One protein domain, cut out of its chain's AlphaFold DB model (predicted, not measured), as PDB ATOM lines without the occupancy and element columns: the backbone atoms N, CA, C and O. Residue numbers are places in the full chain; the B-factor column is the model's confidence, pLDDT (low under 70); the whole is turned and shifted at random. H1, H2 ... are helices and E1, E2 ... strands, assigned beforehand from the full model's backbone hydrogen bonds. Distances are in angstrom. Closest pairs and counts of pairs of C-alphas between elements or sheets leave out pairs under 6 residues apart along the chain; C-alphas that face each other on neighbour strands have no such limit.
ATOM      1  N   LEU A 192       6.768  12.827  77.553       96.31
ATOM      2  CA  LEU A 192       7.493  13.386  76.412       96.31
ATOM      3  C   LEU A 192       7.664  12.345  75.296       96.31
ATOM      4  O   LEU A 192       7.406  12.649  74.130       96.31
ATOM      5  N   LYS A 193       8.007  11.098  75.645       94.06
ATOM      6  CA  LYS A 193       8.116   9.990  74.679       94.06
ATOM      7  C   LYS A 193       6.773   9.654  74.021       94.06
ATOM      8  O   LYS A 193       6.727   9.491  72.803       94.06
ATOM      9  N   GLU A 194       5.684   9.603  74.793       95.56
ATOM     10  CA  GLU A 194       4.309   9.406  74.289       95.56
ATOM     11  C   GLU A 194       3.931  10.478  73.252       95.56
ATOM     12  O   GLU A 194       3.294  10.181  72.241       95.56
ATOM     13  N   ASN A 195       4.421  11.705  73.446       94.31
ATOM     14  CA  ASN A 195       4.238  12.832  72.532       94.31
ATOM     15  C   ASN A 195       5.301  12.931  71.426       94.31
ATOM     16  O   ASN A 195       5.437  13.968  70.774       94.31
ATOM     17  N   ARG A 196       6.040  11.844  71.169       91.50
ATOM     18  CA  ARG A 196       7.050  11.746  70.101       91.50
ATOM     19  C   ARG A 196       8.175  12.784  70.228       91.50
ATOM     20  O   ARG A 196       8.746  13.191  69.215       91.50
ATOM     21  N   ILE A 197       8.494  13.200  71.454       91.88
ATOM     22  CA  ILE A 197       9.683  13.999  71.759       91.88
ATOM     23  C   ILE A 197      10.834  13.043  72.062       91.88
ATOM     24  O   ILE A 197      10.819  12.303  73.046       91.88
ATOM     25  N   GLU A 198      11.841  13.055  71.196       90.56
ATOM     26  CA  GLU A 198      13.032  12.225  71.342       90.56
ATOM     27  C   GLU A 198      14.019  12.893  72.303       90.56
ATOM     28  O   GLU A 198      14.753  13.805  71.928       90.56
ATOM     29  N   ILE A 199      14.006  12.439  73.556       93.38
ATOM     30  CA  ILE A 199      14.949  12.838  74.605       93.38
ATOM     31  C   ILE A 199      16.025  11.768  74.780       93.38
ATOM     32  O   ILE A 199      15.703  10.604  75.017       93.38
ATOM     33  N   LEU A 200      17.293  12.167  74.690       93.06
ATOM     34  CA  LEU A 200      18.451  11.271  74.760       93.06
ATOM     35  C   LEU A 200      19.513  11.803  75.722       93.06
ATOM     36  O   LEU A 200      19.618  13.011  75.960       93.06
ATOM     37  N   GLU A 201      20.325  10.901  76.264       94.25
ATOM     38  CA  GLU A 201      21.491  11.278  77.057       94.25
ATOM     39  C   GLU A 201      22.530  11.979  76.175       94.25
ATOM     40  O   GLU A 201      22.717  11.639  75.004       94.25
ATOM     41  N   SER A 202      23.286  12.921  76.746       89.69
ATOM     42  CA  SER A 202      24.288  13.696  75.995       89.69
ATOM     43  C   SER A 202      25.265  12.799  75.228       89.69
ATOM     44  O   SER A 202      25.610  13.088  74.086       89.69
ATOM     45  N   LYS A 203      25.670  11.667  75.821       90.94
ATOM     46  CA  LYS A 203      26.555  10.681  75.184       90.94
ATOM     47  C   LYS A 203      25.939  10.065  73.922       90.94
ATOM     48  O   LYS A 203      26.644   9.874  72.936       90.94
ATOM     49  N   GLU A 204      24.645   9.763  73.942       91.19
ATOM     50  CA  GLU A 204      23.929   9.199  72.793       91.19
ATOM     51  C   GLU A 204      23.822  10.230  71.672       91.19
ATOM     52  O   GLU A 204      24.128   9.923  70.521       91.19
ATOM     53  N   ILE A 205      23.500  11.478  72.021       88.69
ATOM     54  CA  ILE A 205      23.451  12.593  71.070       88.69
ATOM     55  C   ILE A 205      24.820  12.792  70.406       88.69
ATOM     56  O   ILE A 205      24.898  12.912  69.184       88.69
ATOM     57  N   TYR A 206      25.915  12.745  71.173       86.75
ATOM     58  CA  TYR A 206      27.266  12.840  70.610       86.75
ATOM     59  C   TYR A 206      27.626  11.673  69.686       86.75
ATOM     60  O   TYR A 206      28.304  11.881  68.681       86.75
ATOM     61  N   ASN A 207      27.154  10.459  69.971       87.81
ATOM     62  CA  ASN A 207      27.343   9.327  69.065       87.81
ATOM     63  C   ASN A 207      26.580   9.527  67.748       87.81
ATOM     64  O   ASN A 207      27.126   9.259  66.677       87.81
ATOM     65  N   ILE A 208      25.349  10.047  67.811       85.31
ATOM     66  CA  ILE A 208      24.549  10.375  66.622       85.31
ATOM     67  C   ILE A 208      25.267  11.439  65.787       85.31
ATOM     68  O   ILE A 208      25.455  11.229  64.587       85.31
ATOM     69  N   ILE A 209      25.741  12.507  66.437       82.88
ATOM     70  CA  ILE A 209      26.573  13.556  65.839       82.88
ATOM     71  C   ILE A 209      27.775  12.956  65.101       82.88
ATOM     72  O   ILE A 209      27.948  13.193  63.909       82.88
ATOM     73  N   LYS A 210      28.572  12.127  65.782       83.31
ATOM     74  CA  LYS A 210      29.781  11.521  65.208       83.31
ATOM     75  C   LYS A 210      29.478  10.584  64.034       83.31
ATOM     76  O   LYS A 210      30.303  10.434  63.141       83.31
ATOM     77  N   SER A 211      28.309   9.946  64.041       81.12
ATOM     78  CA  SER A 211      27.871   9.023  62.987       81.12
ATOM     79  C   SER A 211      27.183   9.695  61.789       81.12
ATOM     80  O   SER A 211      26.748   8.982  60.891       81.12
ATOM     81  N   ASN A 212      27.056  11.032  61.766       73.88
ATOM     82  CA  ASN A 212      26.340  11.807  60.737       73.88
ATOM     83  C   ASN A 212      24.868  11.392  60.505       73.88
ATOM     84  O   ASN A 212      24.275  11.725  59.482       73.88
ATOM     85  N   LYS A 213      24.226  10.730  61.477       71.75
ATOM     86  CA  LYS A 213      22.820  10.277  61.394       71.75
ATOM     87  C   LYS A 213      21.784  11.356  61.755       71.75
ATOM     88  O   LYS A 213      20.641  11.034  62.066       71.75
ATOM     89  N   ILE A 214      22.165  12.635  61.783       68.06
ATOM     90  CA  ILE A 214      21.279  13.716  62.255       68.06
ATOM     91  C   ILE A 214      20.272  14.160  61.187       68.06
ATOM     92  O   ILE A 214      19.191  14.634  61.534       68.06
ATOM     93  N   ASN A 215      20.593  13.992  59.902       60.97
ATOM     94  CA  ASN A 215      19.799  14.560  58.807       60.97
ATOM     95  C   ASN A 215      18.353  14.022  58.746       60.97
ATOM     96  O   ASN A 215      17.469  14.724  58.264       60.97
ATOM     97  N   ASP A 216      18.076  12.858  59.343       60.22
ATOM     98  CA  ASP A 216      16.734  12.257  59.391       60.22
ATOM     99  C   ASP A 216      15.856  12.778  60.550       60.22
ATOM    100  O   ASP A 216      14.703  12.372  60.716       60.22
ATOM    101  N   LYS A 217      16.374  13.677  61.398       66.56
ATOM    102  CA  LYS A 217      15.741  14.085  62.667       66.56
ATOM    103  C   LYS A 217      15.145  15.491  62.586       66.56
ATOM    104  O   LYS A 217      15.515  16.408  63.323       66.56
ATOM    105  N   SER A 218      14.166  15.655  61.694       64.75
ATOM    106  CA  SER A 218      13.524  16.945  61.377       64.75
ATOM    107  C   SER A 218      12.924  17.674  62.590       64.75
ATOM    108  O   SER A 218      12.945  18.905  62.636       64.75
ATOM    109  N   ARG A 219      12.466  16.939  63.612       72.75
ATOM    110  CA  ARG A 219      11.839  17.478  64.837       72.75
ATOM    111  C   ARG A 219      12.821  17.888  65.942       72.75
ATOM    112  O   ARG A 219      12.384  18.451  66.940       72.75
ATOM    113  N   GLY A 220      14.119  17.661  65.741       80.88
ATOM    114  CA  GLY A 220      15.157  17.913  66.741       80.88
ATOM    115  C   GLY A 220      15.281  16.788  67.772       80.88
ATOM    116  O   GLY A 220      14.333  16.045  68.024       80.88
ATOM    117  N   ILE A 221      16.476  16.663  68.350       89.56
ATOM    118  CA  ILE A 221      16.786  15.708  69.424       89.56
ATOM    119  C   ILE A 221      17.018  16.506  70.700       89.56
ATOM    120  O   ILE A 221      17.806  17.450  70.705       89.56
ATOM    121  N   TYR A 222      16.342  16.145  71.779       93.56
ATOM    122  CA  TYR A 222      16.343  16.900  73.022       93.56
ATOM    123  C   TYR A 222      17.334  16.301  74.016       93.56
ATOM    124  O   TYR A 222      17.375  15.087  74.221       93.56
ATOM    125  N   PHE A 223      18.126  17.153  74.662       94.19
ATOM    126  CA  PHE A 223      19.034  16.709  75.714       94.19
ATOM    127  C   PHE A 223      18.215  16.360  76.955       94.19
ATOM    128  O   PHE A 223      17.484  17.204  77.482       94.19
ATOM    129  N   LYS A 224      18.295  15.102  77.395       95.44
ATOM    130  CA  LYS A 224      17.419  14.542  78.429       95.44
ATOM    131  C   LYS A 224      17.517  15.296  79.754       95.44
ATOM    132  O   LYS A 224      16.484  15.671  80.303       95.44
ATOM    133  N   TYR A 225      18.725  15.544  80.254       92.50
ATOM    134  CA  TYR A 225      18.918  16.191  81.554       92.50
ATOM    135  C   TYR A 225      18.373  17.627  81.567       92.50
ATOM    136  O   TYR A 225      17.556  17.974  82.421       92.50
ATOM    137  N   GLU A 226      18.772  18.436  80.588       93.56
ATOM    138  CA  GLU A 226      18.364  19.830  80.431       93.56
ATOM    139  C   GLU A 226      16.846  19.933  80.199       93.56
ATOM    140  O   GLU A 226      16.159  20.716  80.851       93.56
ATOM    141  N   THR A 227      16.289  19.086  79.328       94.94
ATOM    142  CA  THR A 227      14.853  19.107  79.002       94.94
ATOM    143  C   THR A 227      13.988  18.690  80.189       94.94
ATOM    144  O   THR A 227      13.026  19.385  80.508       94.94
ATOM    145  N   LEU A 228      14.325  17.599  80.886       95.62
ATOM    146  CA  LEU A 228      13.576  17.181  82.075       95.62
ATOM    147  C   LEU A 228      13.688  18.214  83.198       95.62
ATOM    148  O   LEU A 228      12.685  18.517  83.841       95.62
ATOM    149  N   GLY A 229      14.880  18.786  83.404       93.62
ATOM    150  CA  GLY A 229      15.091  19.843  84.389       93.62
ATOM    151  C   GLY A 229      14.235  21.076  84.110       93.62
ATOM    152  O   GLY A 229      13.601  21.596  85.024       93.62
ATOM    153  N   PHE A 230      14.141  21.497  82.848       93.94
ATOM    154  CA  PHE A 230      13.259  22.587  82.439       93.94
ATOM    155  C   PHE A 230      11.781  22.276  82.695       93.94
ATOM    156  O   PHE A 230      11.077  23.112  83.256       93.94
ATOM    157  N   PHE A 231      11.291  21.090  82.322       94.56
ATOM    158  CA  PHE A 231       9.892  20.730  82.578       94.56
ATOM    159  C   PHE A 231       9.587  20.709  84.077       94.56
ATOM    160  O   PHE A 231       8.602  21.304  84.503       94.56
ATOM    161  N   LEU A 232      10.449  20.089  84.886       94.50
ATOM    162  CA  LEU A 232      10.283  20.054  86.338       94.50
ATOM    163  C   LEU A 232      10.293  21.457  86.949       94.50
ATOM    164  O   LEU A 232       9.425  21.756  87.762       94.50
ATOM    165  N   ASP A 233      11.216  22.331  86.538       92.31
ATOM    166  CA  ASP A 233      11.306  23.695  87.082       92.31
ATOM    167  C   ASP A 233      10.013  24.469  86.840       92.31
ATOM    168  O   ASP A 233       9.485  25.112  87.742       92.31
ATOM    169  N   ASN A 234       9.458  24.342  85.637       90.94
ATOM    170  CA  ASN A 234       8.256  25.066  85.241       90.94
ATOM    171  C   ASN A 234       6.975  24.521  85.845       90.94
ATOM    172  O   ASN A 234       6.075  25.293  86.177       90.94
ATOM    173  N   LEU A 235       6.888  23.202  85.988       92.81
ATOM    174  CA  LEU A 235       5.764  22.573  86.663       92.81
ATOM    175  C   LEU A 235       5.757  22.933  88.151       92.81
ATOM    176  O   LEU A 235       4.704  23.268  88.678       92.81
ATOM    177  N   LEU A 236       6.921  22.943  88.806       92.88
ATOM    178  CA  LEU A 236       7.020  23.259  90.231       92.88
ATOM    179  C   LEU A 236       6.875  24.754  90.532       92.88
ATOM    180  O   LEU A 236       6.248  25.096  91.526       92.88
ATOM    181  N   LYS A 237       7.390  25.652  89.688       88.94
ATOM    182  CA  LYS A 237       7.188  27.104  89.856       88.94
ATOM    183  C   LYS A 237       5.808  27.587  89.418       88.94
ATOM    184  O   LYS A 237       5.480  28.749  89.634       88.94
ATOM    185  N   GLU A 238       5.056  26.739  88.720       79.00
ATOM    186  CA  GLU A 238       3.794  27.089  88.065       79.00
ATOM    187  C   GLU A 238       3.909  28.316  87.131       79.00
ATOM    188  O   GLU A 238       2.954  29.071  86.955       79.00
ATOM    189  N   THR A 239       5.060  28.506  86.468       75.56
ATOM    190  CA  THR A 239       5.347  29.712  85.663       75.56
ATOM    191  C   THR A 239       4.314  29.935  84.555       75.56
ATOM    192  O   THR A 239       4.002  29.038  83.770       75.56
ATOM    193  N   ASN A 240       3.796  31.158  84.439       72.44
ATOM    194  CA  ASN A 240       2.923  31.565  83.326       72.44
ATOM    195  C   ASN A 240       3.649  32.465  82.316       72.44
ATOM    196  O   ASN A 240       3.024  33.109  81.473       72.44
ATOM    197  N   GLU A 241       4.975  32.525  82.417       75.44
ATOM    198  CA  GLU A 241       5.826  33.321  81.545       75.44
ATOM    199  C   GLU A 241       5.788  32.787  80.102       75.44
ATOM    200  O   GLU A 241       5.257  31.713  79.810       75.44
ATOM    201  N   LYS A 242       6.314  33.566  79.153       83.56
ATOM    202  CA  LYS A 242       6.406  33.148  77.748       83.56
ATOM    203  C   LYS A 242       7.741  32.454  77.510       83.56
ATOM    204  O   LYS A 242       8.780  32.988  77.875       83.56
ATOM    205  N   ILE A 243       7.710  31.308  76.827       88.50
ATOM    206  CA  ILE A 243       8.934  30.598  76.434       88.50
ATOM    207  C   ILE A 243       9.723  31.473  75.463       88.50
ATOM    208  O   ILE A 243       9.202  31.911  74.426       88.50
ATOM    209  N   GLU A 244      10.993  31.682  75.769       89.38
ATOM    210  CA  GLU A 244      11.964  32.277  74.870       89.38
ATOM    211  C   GLU A 244      12.904  31.220  74.307       89.38
ATOM    212  O   GLU A 244      13.098  30.148  74.880       89.38
ATOM    213  N   LEU A 245      13.461  31.532  73.140       91.06
ATOM    214  CA  LEU A 245      14.404  30.680  72.442       91.06
ATOM    215  C   LEU A 245      15.693  31.450  72.203       91.06
ATOM    216  O   LEU A 245      15.651  32.594  71.750       91.06
ATOM    217  N   SER A 246      16.832  30.808  72.433       89.88
ATOM    218  CA  SER A 246      18.132  31.321  72.009       89.88
ATOM    219  C   SER A 246      18.876  30.280  71.188       89.88
ATOM    220  O   SER A 246      18.899  29.088  71.510       89.88
ATOM    221  N   LYS A 247      19.484  30.740  70.093       90.69
ATOM    222  CA  LYS A 247      20.416  29.924  69.318       90.69
ATOM    223  C   LYS A 247      21.694  29.761  70.135       90.69
ATOM    224  O   LYS A 247      22.179  30.720  70.733       90.69
ATOM    225  N   SER A 248      22.231  28.555  70.165       90.00
ATOM    226  CA  SER A 248      23.476  28.236  70.849       90.00
ATOM    227  C   SER A 248      24.259  27.205  70.041       90.00
ATOM    228  O   SER A 248      23.806  26.735  68.997       90.00
ATOM    229  N   TYR A 249      25.445  26.856  70.521       86.00
ATOM    230  CA  TYR A 249      26.284  25.841  69.904       86.00
ATOM    231  C   TYR A 249      26.835  24.920  70.981       86.00
ATOM    232  O   TYR A 249      27.302  25.381  72.022       86.00
ATOM    233  N   ARG A 250      26.818  23.616  70.703       81.31
ATOM    234  CA  ARG A 250      27.450  22.602  71.549       81.31
ATOM    235  C   ARG A 250      28.384  21.785  70.671       81.31
ATOM    236  O   ARG A 250      27.935  21.130  69.737       81.31
ATOM    237  N   ASN A 251      29.688  21.876  70.932       77.38
ATOM    238  CA  ASN A 251      30.736  21.244  70.119       77.38
ATOM    239  C   ASN A 251      30.624  21.568  68.616       77.38
ATOM    240  O   ASN A 251      30.731  20.675  67.785       77.38
ATOM    241  N   ASN A 252      30.388  22.843  68.277       82.88
ATOM    242  CA  ASN A 252      30.183  23.356  66.911       82.88
ATOM    243  C   ASN A 252      28.883  22.919  66.213       82.88
ATOM    244  O   ASN A 252      28.670  23.286  65.060       82.88
ATOM    245  N   TYR A 253      27.983  22.211  66.899       83.44
ATOM    246  CA  TYR A 253      26.668  21.881  66.353       83.44
ATOM    247  C   TYR A 253      25.616  22.887  66.815       83.44
ATOM    248  O   TYR A 253      25.587  23.219  68.009       83.44
ATOM    249  N   PRO A 254      24.742  23.372  65.913       87.75
ATOM    250  CA  PRO A 254      23.710  24.317  66.292       87.75
ATOM    251  C   PRO A 254      22.690  23.656  67.221       87.75
ATOM    252  O   PRO A 254      22.179  22.555  66.993       87.75
ATOM    253  N   THR A 255      22.401  24.356  68.305       90.44
ATOM    254  CA  THR A 255      21.432  23.960  69.322       90.44
ATOM    255  C   THR A 255      20.467  25.107  69.556       90.44
ATOM    256  O   THR A 255      20.763  26.277  69.295       90.44
ATOM    257  N   LEU A 256      19.285  24.769  70.043       91.62
ATOM    258  CA  LEU A 256      18.284  25.733  70.444       91.62
ATOM    259  C   LEU A 256      17.976  25.509  71.916       91.62
ATOM    260  O   LEU A 256      17.498  24.439  72.309       91.62
ATOM    261  N   LYS A 257      18.259  26.529  72.721       92.88
ATOM    262  CA  LYS A 257      17.901  26.557  74.134       92.88
ATOM    263  C   LYS A 257      16.533  27.192  74.281       92.88
ATOM    264  O   LYS A 257      16.254  28.211  73.649       92.88
ATOM    265  N   PHE A 258      15.698  26.597  75.116       92.12
ATOM    266  CA  PHE A 258      14.390  27.122  75.480       92.12
ATOM    267  C   PHE A 258      14.336  27.338  76.987       92.12
ATOM    268  O   PHE A 258      14.739  26.474  77.762       92.12
ATOM    269  N   TYR A 259      13.899  28.523  77.394       90.38
ATOM    270  CA  TYR A 259      13.925  28.962  78.785       90.38
ATOM    271  C   TYR A 259      12.852  30.024  79.026       90.38
ATOM    272  O   TYR A 259      12.241  30.538  78.085       90.38
ATOM    273  N   TYR A 260      12.655  30.366  80.293       84.50
ATOM    274  CA  TYR A 260      11.878  31.529  80.699       84.50
ATOM    275  C   TYR A 260      12.797  32.600  81.272       84.50
ATOM    276  O   TYR A 260      13.815  32.280  81.904       84.50
ATOM    277  N   LYS A 261      12.445  33.862  81.027       78.56
ATOM    278  CA  LYS A 261      13.081  35.002  81.678       78.56
ATOM    279  C   LYS A 261      12.278  35.372  82.905       78.56
ATOM    280  O   LYS A 261      11.103  35.693  82.764       78.56
ATOM    281  N   ASP A 262      12.951  35.395  84.048       69.94
ATOM    282  CA  ASP A 262      12.351  35.927  85.263       69.94
ATOM    283  C   ASP A 262      11.996  37.420  85.105       69.94
ATOM    284  O   ASP A 262      12.419  38.102  84.166       69.94
ATOM    285  N   ASN A 263      11.263  37.966  86.077       67.19
ATOM    286  CA  ASN A 263      10.891  39.388  86.120       67.19
ATOM    287  C   ASN A 263      12.088  40.366  86.112       67.19
ATOM    288  O   ASN A 263      11.892  41.572  85.977       67.19
ATOM    289  N   LYS A 264      13.322  39.877  86.289       68.38
ATOM    290  CA  LYS A 264      14.569  40.655  86.236       68.38
ATOM    291  C   LYS A 264      15.321  40.457  84.913       68.38
ATOM    292  O   LYS A 264      16.405  41.009  84.747       68.38
ATOM    293  N   GLY A 265      14.758  39.695  83.976       64.69
ATOM    294  CA  GLY A 265      15.333  39.401  82.668       64.69
ATOM    295  C   GLY A 265      16.384  38.288  82.663       64.69
ATOM    296  O   GLY A 265      16.980  38.044  81.611       64.69
ATOM    297  N   ASN A 266      16.619  37.599  83.783       68.25
ATOM    298  CA  ASN A 266      17.587  36.506  83.851       68.25
ATOM    299  C   ASN A 266      16.976  35.209  83.324       68.25
ATOM    300  O   ASN A 266      15.843  34.850  83.655       68.25
ATOM    301  N   SER A 267      17.753  34.465  82.535       60.47
ATOM    302  CA  SER A 267      17.371  33.121  82.111       60.47
ATOM    303  C   SER A 267      17.412  32.156  83.296       60.47
ATOM    304  O   SER A 267      18.434  32.046  83.977       60.47
ATOM    305  N   THR A 268      16.318  31.433  83.502       69.12
ATOM    306  CA  THR A 268      16.208  30.352  84.490       69.12
ATOM    307  C   THR A 268      16.859  29.050  83.986       69.12
ATOM    308  O   THR A 268      17.745  29.066  83.126       69.12
ATOM    309  N   VAL A 269      16.446  27.903  84.539       83.25
ATOM    310  CA  VAL A 269      16.770  26.572  84.012       83.25
ATOM    311  C   VAL A 269      16.325  26.504  82.548       83.25
ATOM    312  O   VAL A 269      15.213  26.907  82.215       83.25
ATOM    313  N   TYR A 270      17.191  26.008  81.669       90.81
ATOM    314  CA  TYR A 270      16.895  25.869  80.245       90.81
ATOM    315  C   TYR A 270      16.785  24.400  79.857       90.81
ATOM    316  O   TYR A 270      17.480  23.547  80.407       90.81
ATOM    317  N   GLY A 271      15.939  24.130  78.870       93.31
ATOM    318  CA  GLY A 271      16.015  22.916  78.080       93.31
ATOM    319  C   GLY A 271      16.794  23.177  76.799       93.31
ATOM    320  O   GLY A 271      16.979  24.323  76.379       93.31
ATOM    321  N   GLU A 272      17.287  22.114  76.177       93.19
ATOM    322  CA  GLU A 272      18.138  22.219  74.997       93.19
ATOM    323  C   GLU A 272      17.777  21.141  73.983       93.19
ATOM    324  O   GLU A 272      17.523  19.987  74.337       93.19
ATOM    325  N   CYS A 273      17.776  21.514  72.705       91.88
ATOM    326  CA  CYS A 273      17.635  20.575  71.605       91.88
ATOM    327  C   CYS A 273      18.682  20.821  70.517       91.88
ATOM    328  O   CYS A 273      19.058  21.956  70.222       91.88
ATOM    329  N   LEU A 274      19.155  19.735  69.919       88.31
ATOM    330  CA  LEU A 274      20.034  19.722  68.762       88.31
ATOM    331  C   LEU A 274      19.211  19.934  67.488       88.31
ATOM    332  O   LEU A 274      18.243  19.208  67.242       88.31
ATOM    333  N   CYS A 275      19.605  20.910  66.668       83.62
ATOM    334  CA  CYS A 275      18.929  21.257  65.419       83.62
ATOM    335  C   CYS A 275      19.948  21.709  64.365       83.62
ATOM    336  O   CYS A 275      20.434  22.827  64.453       83.62
ATOM    337  N   MET A 276      20.217  20.891  63.338       76.44
ATOM    338  CA  MET A 276      21.215  21.214  62.293       76.44
ATOM    339  C   MET A 276      20.894  22.492  61.514       76.44
ATOM    340  O   MET A 276      21.788  23.274  61.219       76.44
ATOM    341  N   GLU A 277      19.612  22.727  61.232       80.12
ATOM    342  CA  GLU A 277      19.128  23.944  60.585       80.12
ATOM    343  C   GLU A 277      18.145  24.658  61.509       80.12
ATOM    344  O   GLU A 277      17.103  24.104  61.875       80.12
ATOM    345  N   ILE A 278      18.492  25.885  61.909       83.00
ATOM    346  CA  ILE A 278      17.656  26.725  62.772       83.00
ATOM    347  C   ILE A 278      17.013  27.829  61.929       83.00
ATOM    348  O   ILE A 278      17.532  28.949  61.838       83.00
ATOM    349  N   THR A 279      15.861  27.501  61.345       87.50
ATOM    350  CA  THR A 279      14.969  28.439  60.649       87.50
ATOM    351  C   THR A 279      13.940  29.042  61.611       87.50
ATOM    352  O   THR A 279      13.672  28.494  62.685       87.50
ATOM    353  N   GLU A 280      13.331  30.169  61.236       87.94
ATOM    354  CA  GLU A 280      12.267  30.794  62.037       87.94
ATOM    355  C   GLU A 280      11.043  29.888  62.204       87.94
ATOM    356  O   GLU A 280      10.454  29.828  63.285       87.94
ATOM    357  N   GLU A 281      10.680  29.148  61.155       87.44
ATOM    358  CA  GLU A 281       9.578  28.187  61.188       87.44
ATOM    359  C   GLU A 281       9.838  27.084  62.218       87.44
ATOM    360  O   GLU A 281       8.977  26.796  63.053       87.44
ATOM    361  N   LYS A 282      11.057  26.533  62.243       86.12
ATOM    362  CA  LYS A 282      11.441  25.495  63.204       86.12
ATOM    363  C   LYS A 282      11.476  26.022  64.635       86.12
ATOM    364  O   LYS A 282      11.000  25.354  65.550       86.12
ATOM    365  N   MET A 283      11.979  27.242  64.834       89.12
ATOM    366  CA  MET A 283      11.919  27.914  66.135       89.12
ATOM    367  C   MET A 283      10.466  28.086  66.598       89.12
ATOM    368  O   MET A 283      10.139  27.756  67.738       89.12
ATOM    369  N   ARG A 284       9.569  28.543  65.716       90.00
ATOM    370  CA  ARG A 284       8.138  28.693  66.020       90.00
ATOM    371  C   ARG A 284       7.489  27.350  66.359       90.00
ATOM    372  O   ARG A 284       6.774  27.264  67.355       90.00
ATOM    373  N   TYR A 285       7.786  26.304  65.588       89.06
ATOM    374  CA  TYR A 285       7.313  24.943  65.838       89.06
ATOM    375  C   TYR A 285       7.761  24.420  67.208       89.06
ATOM    376  O   TYR A 285       6.922  23.980  67.994       89.06
ATOM    377  N   ILE A 286       9.056  24.514  67.534       89.69
ATOM    378  CA  ILE A 286       9.598  24.045  68.821       89.69
ATOM    379  C   ILE A 286       8.970  24.827  69.974       89.69
ATOM    380  O   ILE A 286       8.489  24.223  70.931       89.69
ATOM    381  N   LYS A 287       8.909  26.159  69.868       91.50
ATOM    382  CA  LYS A 287       8.295  27.015  70.891       91.50
ATOM    383  C   LYS A 287       6.840  26.635  71.160       91.50
ATOM    384  O   LYS A 287       6.457  26.497  72.320       91.50
ATOM    385  N   ASN A 288       6.047  26.434  70.107       91.69
ATOM    386  CA  ASN A 288       4.644  26.037  70.235       91.69
ATOM    387  C   ASN A 288       4.504  24.625  70.814       91.69
ATOM    388  O   ASN A 288       3.677  24.408  71.694       91.69
ATOM    389  N   THR A 289       5.339  23.685  70.365       92.75
ATOM    390  CA  THR A 289       5.328  22.296  70.839       92.75
ATOM    391  C   THR A 289       5.631  22.228  72.333       92.75
ATOM    392  O   THR A 289       4.833  21.690  73.092       92.75
ATOM    393  N   ILE A 290       6.733  22.837  72.784       93.31
ATOM    394  CA  ILE A 290       7.096  22.865  74.209       93.31
ATOM    395  C   ILE A 290       6.037  23.606  75.033       93.31
ATOM    396  O   ILE A 290       5.668  23.144  76.110       93.31
ATOM    397  N   GLY A 291       5.497  24.715  74.517       93.00
ATOM    398  CA  GLY A 291       4.432  25.465  75.185       93.00
ATOM    399  C   GLY A 291       3.150  24.660  75.391       93.00
ATOM    400  O   GLY A 291       2.572  24.706  76.476       93.00
ATOM    401  N   ASN A 292       2.717  23.903  74.383       94.06
ATOM    402  CA  ASN A 292       1.532  23.050  74.484       94.06
ATOM    403  C   ASN A 292       1.774  21.870  75.431       94.06
ATOM    404  O   ASN A 292       0.967  21.640  76.328       94.06
ATOM    405  N   LEU A 293       2.930  21.208  75.318       95.75
ATOM    406  CA  LEU A 293       3.297  20.102  76.205       95.75
ATOM    407  C   LEU A 293       3.366  20.525  77.669       95.75
ATOM    408  O   LEU A 293       2.954  19.764  78.536       95.75
ATOM    409  N   LEU A 294       3.856  21.731  77.967       94.31
ATOM    410  CA  LEU A 294       3.850  22.248  79.335       94.31
ATOM    411  C   LEU A 294       2.433  22.483  79.861       94.31
ATOM    412  O   LEU A 294       2.162  22.142  81.008       94.31
ATOM    413  N   LYS A 295       1.522  23.029  79.045       93.38
ATOM    414  CA  LYS A 295       0.114  23.202  79.442       93.38
ATOM    415  C   LYS A 295      -0.552  21.860  79.738       93.38
ATOM    416  O   LYS A 295      -1.188  21.710  80.775       93.38
ATOM    417  N   GLU A 296      -0.360  20.881  78.860       96.19
ATOM    418  CA  GLU A 296      -0.886  19.527  79.049       96.19
ATOM    419  C   GLU A 296      -0.277  18.843  80.279       96.19
ATOM    420  O   GLU A 296      -0.997  18.237  81.070       96.19
ATOM    421  N   ALA A 297       1.037  18.978  80.482       96.06
ATOM    422  CA  ALA A 297       1.728  18.412  81.634       96.06
ATOM    423  C   ALA A 297       1.257  19.037  82.956       96.06
ATOM    424  O   ALA A 297       1.081  18.304  83.928       96.06
ATOM    425  N   LYS A 298       1.004  20.355  82.996       94.44
ATOM    426  CA  LYS A 298       0.449  21.032  84.181       94.44
ATOM    427  C   LYS A 298      -0.877  20.413  84.607       94.44
ATOM    428  O   LYS A 298      -1.031  20.065  85.771       94.44
ATOM    429  N   GLU A 299      -1.800  20.212  83.670       95.31
ATOM    430  CA  GLU A 299      -3.089  19.585  83.979       95.31
ATOM    431  C   GLU A 299      -2.945  18.103  84.342       95.31
ATOM    432  O   GLU A 299      -3.531  17.643  85.325       95.31
ATOM    433  N   LYS A 300      -2.128  17.357  83.587       97.38
ATOM    434  CA  LYS A 300      -1.919  15.915  83.790       97.38
ATOM    435  C   LYS A 300      -1.289  15.602  85.150       97.38
ATOM    436  O   LYS A 300      -1.670  14.616  85.773       97.38
ATOM    437  N   PHE A 301      -0.351  16.432  85.610       97.56
ATOM    438  CA  PHE A 301       0.442  16.195  86.822       97.56
ATOM    439  C   PHE A 301       0.091  17.126  87.993       97.56
ATOM    440  O   PHE A 301       0.820  17.161  88.982       97.56
ATOM    441  N   LYS A 302      -1.034  17.852  87.934       96.31
ATOM    442  CA  LYS A 302      -1.425  18.833  88.968       96.31
ATOM    443  C   LYS A 302      -1.432  18.282  90.395       96.31
ATOM    444  O   LYS A 302      -1.051  18.977  91.330       96.31
ATOM    445  N   ASN A 303      -1.851  17.027  90.568       97.62
ATOM    446  CA  ASN A 303      -1.914  16.398  91.885       97.62
ATOM    447  C   ASN A 303      -0.512  16.070  92.413       97.62
ATOM    448  O   ASN A 303      -0.245  16.334  93.580       97.62
ATOM    449  N   ASP A 304       0.381  15.568  91.552       97.56
ATOM    450  CA  ASP A 304       1.777  15.293  91.913       97.56
ATOM    451  C   ASP A 304       2.504  16.602  92.286       97.56
ATOM    452  O   ASP A 304       3.225  16.660  93.279       97.56
ATOM    453  N   ILE A 305       2.268  17.683  91.528       96.62
ATOM    454  CA  ILE A 305       2.826  19.019  91.802       96.62
ATOM    455  C   ILE A 305       2.332  19.540  93.156       96.62
ATOM    456  O   ILE A 305       3.137  19.963  93.988       96.62
ATOM    457  N   LYS A 306       1.020  19.460  93.410       96.88
ATOM    458  CA  LYS A 306       0.416  19.877  94.681       96.88
ATOM    459  C   LYS A 306       0.963  19.079  95.867       96.88
ATOM    460  O   LYS A 306       1.226  19.656  96.918       96.88
ATOM    461  N   GLU A 307       1.145  17.769  95.712       97.81
ATOM    462  CA  GLU A 307       1.757  16.924  96.742       97.81
ATOM    463  C   GLU A 307       3.189  17.380  97.051       97.81
ATOM    464  O   GLU A 307       3.528  17.586  98.214       97.81
ATOM    465  N   ILE A 308       4.003  17.617  96.017       97.94
ATOM    466  CA  ILE A 308       5.369  18.132  96.168       97.94
ATOM    467  C   ILE A 308       5.377  19.490  96.883       97.94
ATOM    468  O   ILE A 308       6.184  19.697  97.787       97.94
ATOM    469  N   HIS A 309       4.474  20.408  96.530       97.56
ATOM    470  CA  HIS A 309       4.359  21.708  97.201       97.56
ATOM    471  C   HIS A 309       3.991  21.583  98.675       97.56
ATOM    472  O   HIS A 309       4.615  22.245  99.500       97.56
ATOM    473  N   ASN A 310       3.031  20.718  99.007       98.00
ATOM    474  CA  ASN A 310       2.660  20.458 100.397       98.00
ATOM    475  C   ASN A 310       3.851  19.897 101.186       98.00
ATOM    476  O   ASN A 310       4.110  20.340 102.300       98.00
ATOM    477  N   LEU A 311       4.615  18.971 100.593       98.38
ATOM    478  CA  LEU A 311       5.823  18.422 101.214       98.38
ATOM    479  C   LEU A 311       6.886  19.501 101.448       98.38
ATOM    480  O   LEU A 311       7.507  19.512 102.506       98.38
ATOM    481  N   ILE A 312       7.086  20.420 100.497       97.88
ATOM    482  CA  ILE A 312       8.003  21.563 100.649       97.88
ATOM    483  C   ILE A 312       7.581  22.444 101.832       97.88
ATOM    484  O   ILE A 312       8.415  22.779 102.675       97.88
ATOM    485  N   ASP A 313       6.296  22.794 101.909       97.50
ATOM    486  CA  ASP A 313       5.767  23.641 102.980       97.50
ATOM    487  C   ASP A 313       5.881  22.935 104.346       97.50
ATOM    488  O   ASP A 313       6.351  23.536 105.316       97.50
TER     489      ASP A 313
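Overview. This is residues 192 to 313 of the 345 residues of an uncharacterized protein of Methanotorris igneus (strain DSM 5666 / JCM 11834 / Kol 5) (UniProt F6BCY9). A small four-stranded sheet, only just strongly twisted, has the long helix H3 crossing one face, while H2 stands beside its strands; H1 lies toward one end of the long axis and H4 makes the other end. The printed part has 122 residues, with four named helices and four named strands in the order H1 E1 H2 E2 E3 E4 H3 H4; the sheet runs E1 E4 E3 E2, antiparallel throughout. The class is mixed, helices and strands; the whole is compact, with a radius of gyration of the C-alphas of 15.1 A, yet elongated, spanning 48 by 30 by 22 A.

Arrangement. H1, residues 202 to 210, is on the sheet at a height of 9.3 A, over E4, residues 271 to 274. E1, residues 221 to 223, pairs with E4, N 223 to O 272 being 2.9 A. H2, residues 224 to 237, stands at the sheet's level; its closest C-alphas to E4 are those of Thr 227 and Gly 271, 4.1 A. E2, residues 244 to 250, E3, residues 253 to 259, and E4 form a meander, each strand the antiparallel neighbour of the one before, in two hairpins; N 248 to O 255 and N 256 to O 273 are each 2.8 A. H3, residues 280 to 300, makes a second layer on one face, 10.0 A high, across the strands at 64 degrees to E2 on the local plane. H3 touches H2 with residues 294 to 298 alone, at a steep tilt of 55 degrees; the closest C-alphas, of Leu 235 and Lys 298, are 6.1 A apart. H4, residues 302 to 313, is not on the sheet and only just touches H2, with 3 pairs of C-alphas within 8 A, the closest those of Leu 236 and Ile 305, 6.2 A. In H1, H2, H3 and H4 every O i to N i+4 pair is within hydrogen-bond range.

Along the chain. H1 begins at C-alpha 202 (24.288, 13.696, 75.995), and H4 ends at C-alpha 313 (5.767, 23.641, 102.980). H3 is 29.9 A long, H2 19.8 A, E3 19.2 A and E2 18.6 A.

Size, cuts and confidence. The farthest C-alphas, of Asn 212 and Asp 313, are 48.5 A apart. The printed part has no cut; the link E3 to E4 is long. Residues 214 to 218 and 262 to 268 have pLDDT under 70.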